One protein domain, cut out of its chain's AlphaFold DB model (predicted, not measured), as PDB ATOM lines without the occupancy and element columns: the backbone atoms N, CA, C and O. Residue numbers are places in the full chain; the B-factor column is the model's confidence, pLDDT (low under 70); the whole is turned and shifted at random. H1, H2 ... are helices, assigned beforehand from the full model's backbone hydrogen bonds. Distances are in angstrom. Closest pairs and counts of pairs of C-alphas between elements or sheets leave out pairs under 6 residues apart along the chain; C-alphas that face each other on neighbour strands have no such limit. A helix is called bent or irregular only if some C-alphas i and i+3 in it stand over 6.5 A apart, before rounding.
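Overview. This is residues 114 to 187 of the 265 residues of a protein of Agromyces sp. OV415 (UniProt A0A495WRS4). What is the main picture? The longest helix, H3, packs crosswise on H2 as a two-helix core, and H1 runs alongside H3 at a distance, near it without touching. The loop of residues 114 to 127 reaches out at one end of the long axis, and the tail with the short helix H4 makes the other end. What is it built of, and how large is it? The 74 printed residues hold four named helices, in the order H1, H2, H3, H4, and no named strand; the class is all helix. It is only just compact, close to loose, with a radius of gyration of the C-alphas of 13.6 A, and elongated, with spans of 45 by 24 by 18 A.

Along the chain. Where is the longest helix? H3 is residues 163 to 178, 22.4 A from first to last C-alpha, from (87.395, 117.459, 294.955) to (75.883, 101.681, 305.879). Where are the helices before it? H1 is residues 128 to 137, 14.6 A long, and begins at C-alpha 128 at (87.392, 121.818, 306.694). H2 is residues 142 to 153, 16.9 A long. And the last? H4 is residues 183 to 186, 5.5 A long, and ends at C-alpha 186 at (76.996, 111.247, 321.883).

Arrangement. What does H3 touch? H3 and H2 touch, opposite ways at a steep tilt of 47 degrees; their closest C-alphas, of Ala 152 and Glu 164, are 5.1 A apart. Where is H1? H1 and H3 are near each other, with 7 pairs of C-alphas within 10 A. H1 and H2 are close but not clearly touching, opposite ways at a tilt of 36 degrees, only just steep; their closest C-alphas, of Val 136 and Ile 142, are 8.0 A apart. Where is H4? It is close to H1 but not clearly touching, with the closest C-alphas, of His 137 and Thr 186, 6.9 A apart, and it is apart from H2 and H3. How are the backbones? In H1 and H3 every O i to N i+4 pair is within hydrogen-bond range, in H2 6 of 8 are, and H4 is too short for such a pair. H2 is neither bent nor irregular, but only just: C-alphas 147 and 150 are 6.4 A apart.

Size, cuts and confidence. How far does it reach? The two C-alphas farthest apart, of Gly 117 and Glu 187, are 46.1 A apart. Is there a cut or a long link? The printed part has no cut; the links H1 to H2 and H3 to H4 are tight, and H2 to H3 is short. Where is confidence low? The mean pLDDT of the printed part is 80.3, and residues 176 to 187 are under 70.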
ATOM      1  N   THR A 114     100.433 114.613 297.741       93.25
ATOM      2  CA  THR A 114     100.588 115.710 296.790       93.25
ATOM      3  C   THR A 114      99.979 115.319 295.451       93.25
ATOM      4  O   THR A 114      99.810 114.133 295.140       93.25
ATOM      5  N   ARG A 115      99.624 116.314 294.636       85.06
ATOM      6  CA  ARG A 115      99.087 116.091 293.294       85.06
ATOM      7  C   ARG A 115     100.090 115.316 292.449       85.06
ATOM      8  O   ARG A 115     101.239 115.723 292.254       85.06
ATOM      9  N   LYS A 116      99.636 114.187 291.904       79.69
ATOM     10  CA  LYS A 116     100.467 113.304 291.088       79.69
ATOM     11  C   LYS A 116     100.992 114.053 289.860       79.69
ATOM     12  O   LYS A 116     100.217 114.505 289.025       79.69
ATOM     13  N   GLY A 117     102.315 114.133 289.735       78.44
ATOM     14  CA  GLY A 117     103.000 114.748 288.596       78.44
ATOM     15  C   GLY A 117     103.399 116.211 288.799       78.44
ATOM     16  O   GLY A 117     104.419 116.606 288.245       78.44
ATOM     17  N   THR A 118     102.675 116.984 289.616       81.94
ATOM     18  CA  THR A 118     103.059 118.371 289.952       81.94
ATOM     19  C   THR A 118     103.760 118.479 291.304       81.94
ATOM     20  O   THR A 118     104.576 119.374 291.491       81.94
ATOM     21  N   GLY A 119     103.476 117.569 292.244       85.31
ATOM     22  CA  GLY A 119     104.011 117.632 293.606       85.31
ATOM     23  C   GLY A 119     103.386 118.737 294.464       85.31
ATOM     24  O   GLY A 119     103.818 118.942 295.594       85.31
ATOM     25  N   GLU A 120     102.366 119.431 293.952       88.31
ATOM     26  CA  GLU A 120     101.637 120.469 294.681       88.31
ATOM     27  C   GLU A 120     100.862 119.878 295.859       88.31
ATOM     28  O   GLU A 120     100.354 118.754 295.789       88.31
ATOM     29  N   THR A 121     100.726 120.654 296.931       92.69
ATOM     30  CA  THR A 121      99.849 120.300 298.046       92.69
ATOM     31  C   THR A 121      98.398 120.222 297.577       92.69
ATOM     32  O   THR A 121      97.961 120.951 296.685       92.69
ATOM     33  N   ILE A 122      97.644 119.301 298.170       93.62
ATOM     34  CA  ILE A 122      96.228 119.118 297.853       93.62
ATOM     35  C   ILE A 122      95.436 120.053 298.775       93.62
ATOM     36  O   ILE A 122      95.536 119.902 299.997       93.62
ATOM     37  N   PRO A 123      94.703 121.037 298.229       94.06
ATOM     38  CA  PRO A 123      94.083 122.076 299.039       94.06
ATOM     39  C   PRO A 123      92.905 121.530 299.853       94.06
ATOM     40  O   PRO A 123      92.219 120.587 299.450       94.06
ATOM     41  N   LEU A 124      92.663 122.168 300.995       93.88
ATOM     42  CA  LEU A 124      91.508 121.938 301.859       93.88
ATOM     43  C   LEU A 124      90.581 123.163 301.809       93.88
ATOM     44  O   LEU A 124      91.087 124.280 301.666       93.88
ATOM     45  N   PRO A 125      89.253 122.984 301.940       88.88
ATOM     46  CA  PRO A 125      88.335 124.097 302.179       88.88
ATOM     47  C   PRO A 125      88.764 124.908 303.404       88.88
ATOM     48  O   PRO A 125      89.291 124.336 304.352       88.88
ATOM     49  N   ALA A 126      88.507 126.217 303.427       86.06
ATOM     50  CA  ALA A 126      88.906 127.078 304.550       86.06
ATOM     51  C   ALA A 126      88.284 126.656 305.899       86.06
ATOM     52  O   ALA A 126      88.835 126.941 306.955       86.06
ATOM     53  N   ASP A 127      87.150 125.965 305.851       80.88
ATOM     54  CA  ASP A 127      86.327 125.532 306.977       80.88
ATOM     55  C   ASP A 127      86.345 124.005 307.189       80.88
ATOM     56  O   ASP A 127      85.495 123.462 307.898       80.88
ATOM     57  N   TYR A 128      87.311 123.285 306.604       85.88
ATOM     58  CA  TYR A 128      87.392 121.818 306.694       85.88
ATOM     59  C   TYR A 128      87.407 121.297 308.146       85.88
ATOM     60  O   TYR A 128      86.859 120.227 308.422       85.88
ATOM     61  N   GLU A 129      87.963 122.071 309.084       84.19
ATOM     62  CA  GLU A 129      88.003 121.749 310.515       84.19
ATOM     63  C   GLU A 129      86.604 121.599 311.123       84.19
ATOM     64  O   GLU A 129      86.417 120.751 311.993       84.19
ATOM     65  N   LEU A 130      85.587 122.317 310.622       77.62
ATOM     66  CA  LEU A 130      84.199 122.146 311.070       77.62
ATOM     67  C   LEU A 130      83.655 120.753 310.722       77.62
ATOM     68  O   LEU A 130      82.883 120.168 311.486       77.62
ATOM     69  N   SER A 131      84.086 120.187 309.591       80.94
ATOM     70  CA  SER A 131      83.725 118.813 309.220       80.94
ATOM     71  C   SER A 131      84.381 117.803 310.160       80.94
ATOM     72  O   SER A 131      83.708 116.891 310.639       80.94
ATOM     73  N   LEU A 132      85.666 117.994 310.481       83.44
ATOM     74  CA  LEU A 132      86.403 117.134 311.413       83.44
ATOM     75  C   LEU A 132      85.840 117.225 312.833       83.44
ATOM     76  O   LEU A 132      85.636 116.196 313.473       83.44
ATOM     77  N   PHE A 133      85.511 118.439 313.285       78.81
ATOM     78  CA  PHE A 133      84.826 118.698 314.547       78.81
ATOM     79  C   PHE A 133      83.517 117.908 314.622       78.81
ATOM     80  O   PHE A 133      83.300 117.143 315.560       78.81
ATOM     81  N   ARG A 134      82.662 118.003 313.598       75.44
ATOM     82  CA  ARG A 134      81.406 117.243 313.560       75.44
ATOM     83  C   ARG A 134      81.651 115.735 313.584       75.44
ATOM     84  O   ARG A 134      80.934 115.008 314.264       75.44
ATOM     85  N   TRP A 135      82.649 115.249 312.854       78.75
ATOM     86  CA  TRP A 135      82.973 113.826 312.781       78.75
ATOM     87  C   TRP A 135      83.488 113.264 314.106       78.75
ATOM     88  O   TRP A 135      82.987 112.226 314.537       78.75
ATOM     89  N   VAL A 136      84.399 113.952 314.800       78.44
ATOM     90  CA  VAL A 136      84.861 113.499 316.123       78.44
ATOM     91  C   VAL A 136      83.716 113.491 317.143       78.44
ATOM     92  O   VAL A 136      83.607 112.542 317.918       78.44
ATOM     93  N   HIS A 137      82.794 114.462 317.077       72.25
ATOM     94  CA  HIS A 137      81.610 114.514 317.949       72.25
ATOM     95  C   HIS A 137      80.571 113.437 317.624       72.25
ATOM     96  O   HIS A 137      79.898 112.959 318.528       72.25
ATOM     97  N   MET A 138      80.469 113.000 316.366       70.31
ATOM     98  CA  MET A 138      79.656 111.838 315.971       70.31
ATOM     99  C   MET A 138      80.347 110.493 316.261       70.31
ATOM    100  O   MET A 138      79.850 109.447 315.849       70.31
ATOM    101  N   GLY A 139      81.518 110.495 316.909       72.19
ATOM    102  CA  GLY A 139      82.268 109.276 317.212       72.19
ATOM    103  C   GLY A 139      82.910 108.619 315.988       72.19
ATOM    104  O   GLY A 139      83.265 107.438 316.033       72.19
ATOM    105  N   VAL A 140      83.080 109.354 314.884       77.50
ATOM    106  CA  VAL A 140      83.738 108.837 313.681       77.50
ATOM    107  C   VAL A 140      85.204 108.561 314.006       77.50
ATOM    108  O   VAL A 140      85.950 109.487 314.328       77.50
ATOM    109  N   PRO A 141      85.679 107.313 313.902       81.25
ATOM    110  CA  PRO A 141      87.042 107.007 314.290       81.25
ATOM    111  C   PRO A 141      88.037 107.482 313.230       81.25
ATOM    112  O   PRO A 141      87.833 107.245 312.040       81.25
ATOM    113  N   ILE A 142      89.167 108.050 313.661       87.12
ATOM    114  CA  ILE A 142      90.203 108.597 312.765       87.12
ATOM    115  C   ILE A 142      90.687 107.588 311.712       87.12
ATOM    116  O   ILE A 142      90.837 107.933 310.545       87.12
ATOM    117  N   ARG A 143      90.782 106.301 312.078       83.50
ATOM    118  CA  ARG A 143      91.129 105.194 311.167       83.50
ATOM    119  C   ARG A 143      90.235 105.122 309.923       83.50
ATOM    120  O   ARG A 143      90.688 104.718 308.858       83.50
ATOM    121  N   LEU A 144      88.954 105.493 310.040       84.19
ATOM    122  CA  LEU A 144      88.037 105.513 308.899       84.19
ATOM    123  C   LEU A 144      88.435 106.610 307.907       84.19
ATOM    124  O   LEU A 144      88.434 106.369 306.701       84.19
ATOM    125  N   ILE A 145      88.814 107.781 308.419       89.56
ATOM    126  CA  ILE A 145      89.289 108.906 307.614       89.56
ATOM    127  C   ILE A 145      90.633 108.562 306.970       89.56
ATOM    128  O   ILE A 145      90.780 108.708 305.758       89.56
ATOM    129  N   GLU A 146      91.578 108.009 307.734       90.69
ATOM    130  CA  GLU A 146      92.873 107.553 307.211       90.69
ATOM    131  C   GLU A 146      92.716 106.521 306.085       90.69
ATOM    132  O   GLU A 146      93.476 106.540 305.121       90.69
ATOM    133  N   MET A 147      91.709 105.643 306.158       88.31
ATOM    134  CA  MET A 147      91.383 104.700 305.079       88.31
ATOM    135  C   MET A 147      90.687 105.360 303.878       88.31
ATOM    136  O   MET A 147      90.777 104.847 302.757       88.31
ATOM    137  N   ALA A 148      89.957 106.457 304.090       91.62
ATOM    138  CA  ALA A 148      89.243 107.182 303.043       91.62
ATOM    139  C   ALA A 148      90.172 108.103 302.236       91.62
ATOM    140  O   ALA A 148      90.001 108.205 301.019       91.62
ATOM    141  N   ILE A 149      91.185 108.705 302.871       96.00
ATOM    142  CA  ILE A 149      92.147 109.612 302.223       96.00
ATOM    143  C   ILE A 149      92.801 108.956 300.989       96.00
ATOM    144  O   ILE A 149      92.590 109.466 299.889       96.00
ATOM    145  N   PRO A 150      93.489 107.796 301.068       95.12
ATOM    146  CA  PRO A 150      94.117 107.173 299.900       95.12
ATOM    147  C   PRO A 150      93.135 106.866 298.765       95.12
ATOM    148  O   PRO A 150      93.495 106.955 297.590       95.12
ATOM    149  N   LYS A 151      91.885 106.511 299.095       94.94
ATOM    150  CA  LYS A 151      90.835 106.239 298.100       94.94
ATOM    151  C   LYS A 151      90.431 107.501 297.343       94.94
ATOM    152  O   LYS A 151      90.152 107.412 296.151       94.94
ATOM    153  N   ALA A 152      90.397 108.647 298.017       94.50
ATOM    154  CA  ALA A 152      90.160 109.932 297.376       94.50
ATOM    155  C   ALA A 152      91.358 110.379 296.533       94.50
ATOM    156  O   ALA A 152      91.185 110.691 295.359       94.50
ATOM    157  N   MET A 153      92.575 110.300 297.079       94.06
ATOM    158  CA  MET A 153      93.796 110.749 296.393       94.06
ATOM    159  C   MET A 153      94.110 109.959 295.116       94.06
ATOM    160  O   MET A 153      94.757 110.463 294.201       94.06
ATOM    161  N   THR A 154      93.663 108.705 295.037       93.19
ATOM    162  CA  THR A 154      93.887 107.833 293.873       93.19
ATOM    163  C   THR A 154      92.706 107.791 292.902       93.19
ATOM    164  O   THR A 154      92.787 107.107 291.878       93.19
ATOM    165  N   LYS A 155      91.613 108.515 293.178       93.69
ATOM    166  CA  LYS A 155      90.404 108.493 292.352       93.69
ATOM    167  C   LYS A 155      90.623 109.267 291.040       93.69
ATOM    168  O   LYS A 155      90.805 110.484 291.074       93.69
ATOM    169  N   PRO A 156      90.552 108.616 289.862       91.12
ATOM    170  CA  PRO A 156      90.674 109.329 288.598       91.12
ATOM    171  C   PRO A 156      89.435 110.182 288.308       91.12
ATOM    172  O   PRO A 156      88.305 109.785 288.598       91.12
ATOM    173  N   GLY A 157      89.654 111.326 287.657       90.81
ATOM    174  CA  GLY A 157      88.583 112.152 287.096       90.81
ATOM    175  C   GLY A 157      87.823 113.019 288.100       90.81
ATOM    176  O   GLY A 157      86.753 113.517 287.754       90.81
ATOM    177  N   LEU A 158      88.351 113.214 289.312       90.06
ATOM    178  CA  LEU A 158      87.829 114.218 290.237       90.06
ATOM    179  C   LEU A 158      87.973 115.625 289.634       90.06
ATOM    180  O   LEU A 158      88.981 115.944 289.002       90.06
ATOM    181  N   ARG A 159      86.930 116.447 289.779       89.19
ATOM    182  CA  ARG A 159      86.865 117.817 289.252       89.19
ATOM    183  C   ARG A 159      86.444 118.767 290.363       89.19
ATOM    184  O   ARG A 159      85.493 118.469 291.076       89.19
ATOM    185  N   GLY A 160      87.108 119.915 290.442       90.50
ATOM    186  CA  GLY A 160      86.881 120.928 291.474       90.50
ATOM    187  C   GLY A 160      88.145 121.198 292.282       90.50
ATOM    188  O   GLY A 160      89.076 120.399 292.263       90.50
ATOM    189  N   GLU A 161      88.179 122.341 292.964       90.00
ATOM    190  CA  GLU A 161      89.333 122.770 293.763       90.00
ATOM    191  C   GLU A 161      89.599 121.828 294.944       90.00
ATOM    192  O   GLU A 161      90.737 121.424 295.149       90.00
ATOM    193  N   PHE A 162      88.539 121.413 295.647       94.31
ATOM    194  CA  PHE A 162      88.591 120.569 296.850       94.31
ATOM    195  C   PHE A 162      88.034 119.156 296.613       94.31
ATOM    196  O   PHE A 162      87.457 118.538 297.513       94.31
ATOM    197  N   ALA A 163      88.118 118.656 295.378       91.88
ATOM    198  CA  ALA A 163      87.395 117.459 294.955       91.88
ATOM    199  C   ALA A 163      87.823 116.195 295.724       91.88
ATOM    200  O   ALA A 163      86.990 115.342 296.031       91.88
ATOM    201  N   GLU A 164      89.101 116.087 296.083       94.75
ATOM    202  CA  GLU A 164      89.644 115.013 296.913       94.75
ATOM    203  C   GLU A 164      89.017 115.028 298.312       94.75
ATOM    204  O   GLU A 164      88.590 113.985 298.813       94.75
ATOM    205  N   PHE A 165      88.890 116.207 298.928       94.38
ATOM    206  CA  PHE A 165      88.293 116.341 300.258       94.38
ATOM    207  C   PHE A 165      86.807 115.981 300.227       94.38
ATOM    208  O   PHE A 165      86.341 115.185 301.041       94.38
ATOM    209  N   GLN A 166      86.073 116.490 299.235       92.81
ATOM    210  CA  GLN A 166      84.652 116.192 299.046       92.81
ATOM    211  C   GLN A 166      84.403 114.697 298.805       92.81
ATOM    212  O   GLN A 166      83.471 114.120 299.367       92.81
ATOM    213  N   TYR A 167      85.251 114.042 298.004       91.88
ATOM    214  CA  TYR A 167      85.140 112.606 297.756       91.88
ATOM    215  C   TYR A 167      85.452 111.784 299.013       91.88
ATOM    216  O   TYR A 167      84.722 110.846 299.331       91.88
ATOM    217  N   MET A 168      86.502 112.153 299.756       95.19
ATOM    218  CA  MET A 168      86.845 111.540 301.043       95.19
ATOM    219  C   MET A 168      85.685 111.663 302.038       95.19
ATOM    220  O   MET A 168      85.250 110.655 302.596       95.19
ATOM    221  N   ALA A 169      85.116 112.863 302.181       89.00
ATOM    222  CA  ALA A 169      83.949 113.113 303.019       89.00
ATOM    223  C   ALA A 169      82.746 112.257 302.599       89.00
ATOM    224  O   ALA A 169      82.063 111.691 303.451       89.00
ATOM    225  N   GLY A 170      82.514 112.096 301.293       85.25
ATOM    226  CA  GLY A 170      81.483 111.204 300.764       85.25
ATOM    227  C   GLY A 170      81.683 109.736 301.161       85.25
ATOM    228  O   GLY A 170      80.713 109.064 301.502       85.25
ATOM    229  N   ILE A 171      82.927 109.237 301.183       84.38
ATOM    230  CA  ILE A 171      83.242 107.879 301.668       84.38
ATOM    231  C   ILE A 171      82.928 107.747 303.160       84.38
ATOM    232  O   ILE A 171      82.356 106.733 303.569       84.38
ATOM    233  N   VAL A 172      83.308 108.748 303.963       83.19
ATOM    234  CA  VAL A 172      83.015 108.771 305.401       83.19
ATOM    235  C   VAL A 172      81.506 108.688 305.594       83.19
ATOM    236  O   VAL A 172      81.043 107.697 306.150       83.19
ATOM    237  N   TRP A 173      80.739 109.627 305.031       79.12
ATOM    238  CA  TRP A 173      79.273 109.647 305.120       79.12
ATOM    239  C   TRP A 173      78.610 108.361 304.621       79.12
ATOM    240  O   TRP A 173      77.729 107.838 305.296       79.12
ATOM    241  N   GLY A 174      79.051 107.809 303.486       74.12
ATOM    242  CA  GLY A 174      78.545 106.527 302.990       74.12
ATOM    243  C   GLY A 174      78.767 105.392 303.990       74.12
ATOM    244  O   GLY A 174      77.854 104.621 304.265       74.12
ATOM    245  N   THR A 175      79.942 105.352 304.625       73.12
ATOM    246  CA  THR A 175      80.246 104.349 305.656       73.12
ATOM    247  C   THR A 175      79.417 104.551 306.928       73.12
ATOM    248  O   THR A 175      79.032 103.562 307.546       73.12
ATOM    249  N   LEU A 176      79.140 105.803 307.320       67.62
ATOM    250  CA  LEU A 176      78.260 106.106 308.458       67.62
ATOM    251  C   LEU A 176      76.809 105.691 308.178       67.62
ATOM    252  O   LEU A 176      76.112 105.290 309.093       67.62
ATOM    253  N   ASN A 177      76.358 105.779 306.925       68.56
ATOM    254  CA  ASN A 177      74.998 105.397 306.541       68.56
ATOM    255  C   ASN A 177      74.828 103.874 306.387       68.56
ATOM    256  O   ASN A 177      73.728 103.360 306.565       68.56
ATOM    257  N   GLU A 178      75.893 103.147 306.032       60.88
ATOM    258  CA  GLU A 178      75.883 101.681 305.879       60.88
ATOM    259  C   GLU A 178      76.083 100.922 307.198       60.88
ATOM    260  O   GLU A 178      75.698  99.758 307.312       60.88
ATOM    261  N   ARG A 179      76.721 101.551 308.188       56.06
ATOM    262  CA  ARG A 179      76.925 100.986 309.523       56.06
ATOM    263  C   ARG A 179      75.971 101.708 310.462       56.06
ATOM    264  O   ARG A 179      76.100 102.913 310.588       56.06
ATOM    265  N   GLU A 180      75.055 101.011 311.133       48.69
ATOM    266  CA  GLU A 180      74.326 101.603 312.267       48.69
ATOM    267  C   GLU A 180      75.354 102.057 313.311       48.69
ATOM    268  O   GLU A 180      75.894 101.254 314.073       48.69
ATOM    269  N   ILE A 181      75.713 103.338 313.282       46.62
ATOM    270  CA  ILE A 181      76.570 103.936 314.293       46.62
ATOM    271  C   ILE A 181      75.678 104.250 315.476       46.62
ATOM    272  O   ILE A 181      74.684 104.963 315.354       46.62
ATOM    273  N   ASP A 182      76.036 103.672 316.613       40.34
ATOM    274  CA  ASP A 182      75.364 103.906 317.874       40.34
ATOM    275  C   ASP A 182      75.610 105.351 318.330       40.34
ATOM    276  O   ASP A 182      76.664 105.697 318.871       40.34
ATOM    277  N   TYR A 183      74.627 106.211 318.071       40.19
ATOM    278  CA  TYR A 183      74.625 107.610 318.488       40.19
ATOM    279  C   TYR A 183      74.519 107.779 320.017       40.19
ATOM    280  O   TYR A 183      74.683 108.899 320.497       40.19
ATOM    281  N   SER A 184      74.301 106.716 320.809       37.50
ATOM    282  CA  SER A 184      74.225 106.818 322.278       37.50
ATOM    283  C   SER A 184      75.544 107.250 322.929       37.50
ATOM    284  O   SER A 184      75.539 107.855 323.997       37.50
ATOM    285  N   VAL A 185      76.679 107.069 322.243       36.81
ATOM    286  CA  VAL A 185      77.992 107.578 322.689       36.81
ATOM    287  C   VAL A 185      78.065 109.120 322.626       36.81
ATOM    288  O   VAL A 185      79.017 109.719 323.119       36.81
ATOM    289  N   THR A 186      77.059 109.783 322.039       41.38
ATOM    290  CA  THR A 186      76.996 111.247 321.883       41.38
ATOM    291  C   THR A 186      76.037 111.953 322.846       41.38
ATOM    292  O   THR A 186      76.047 113.184 322.880       41.38
ATOM    293  N   GLU A 187      75.266 111.225 323.669       38.22
ATOM    294  CA  GLU A 187      74.354 111.846 324.651       38.22
ATOM    295  C   GLU A 187      75.089 112.724 325.681       38.22
ATOM    296  O   GLU A 187      74.512 113.684 326.190       38.22
TER     297      GLU A 187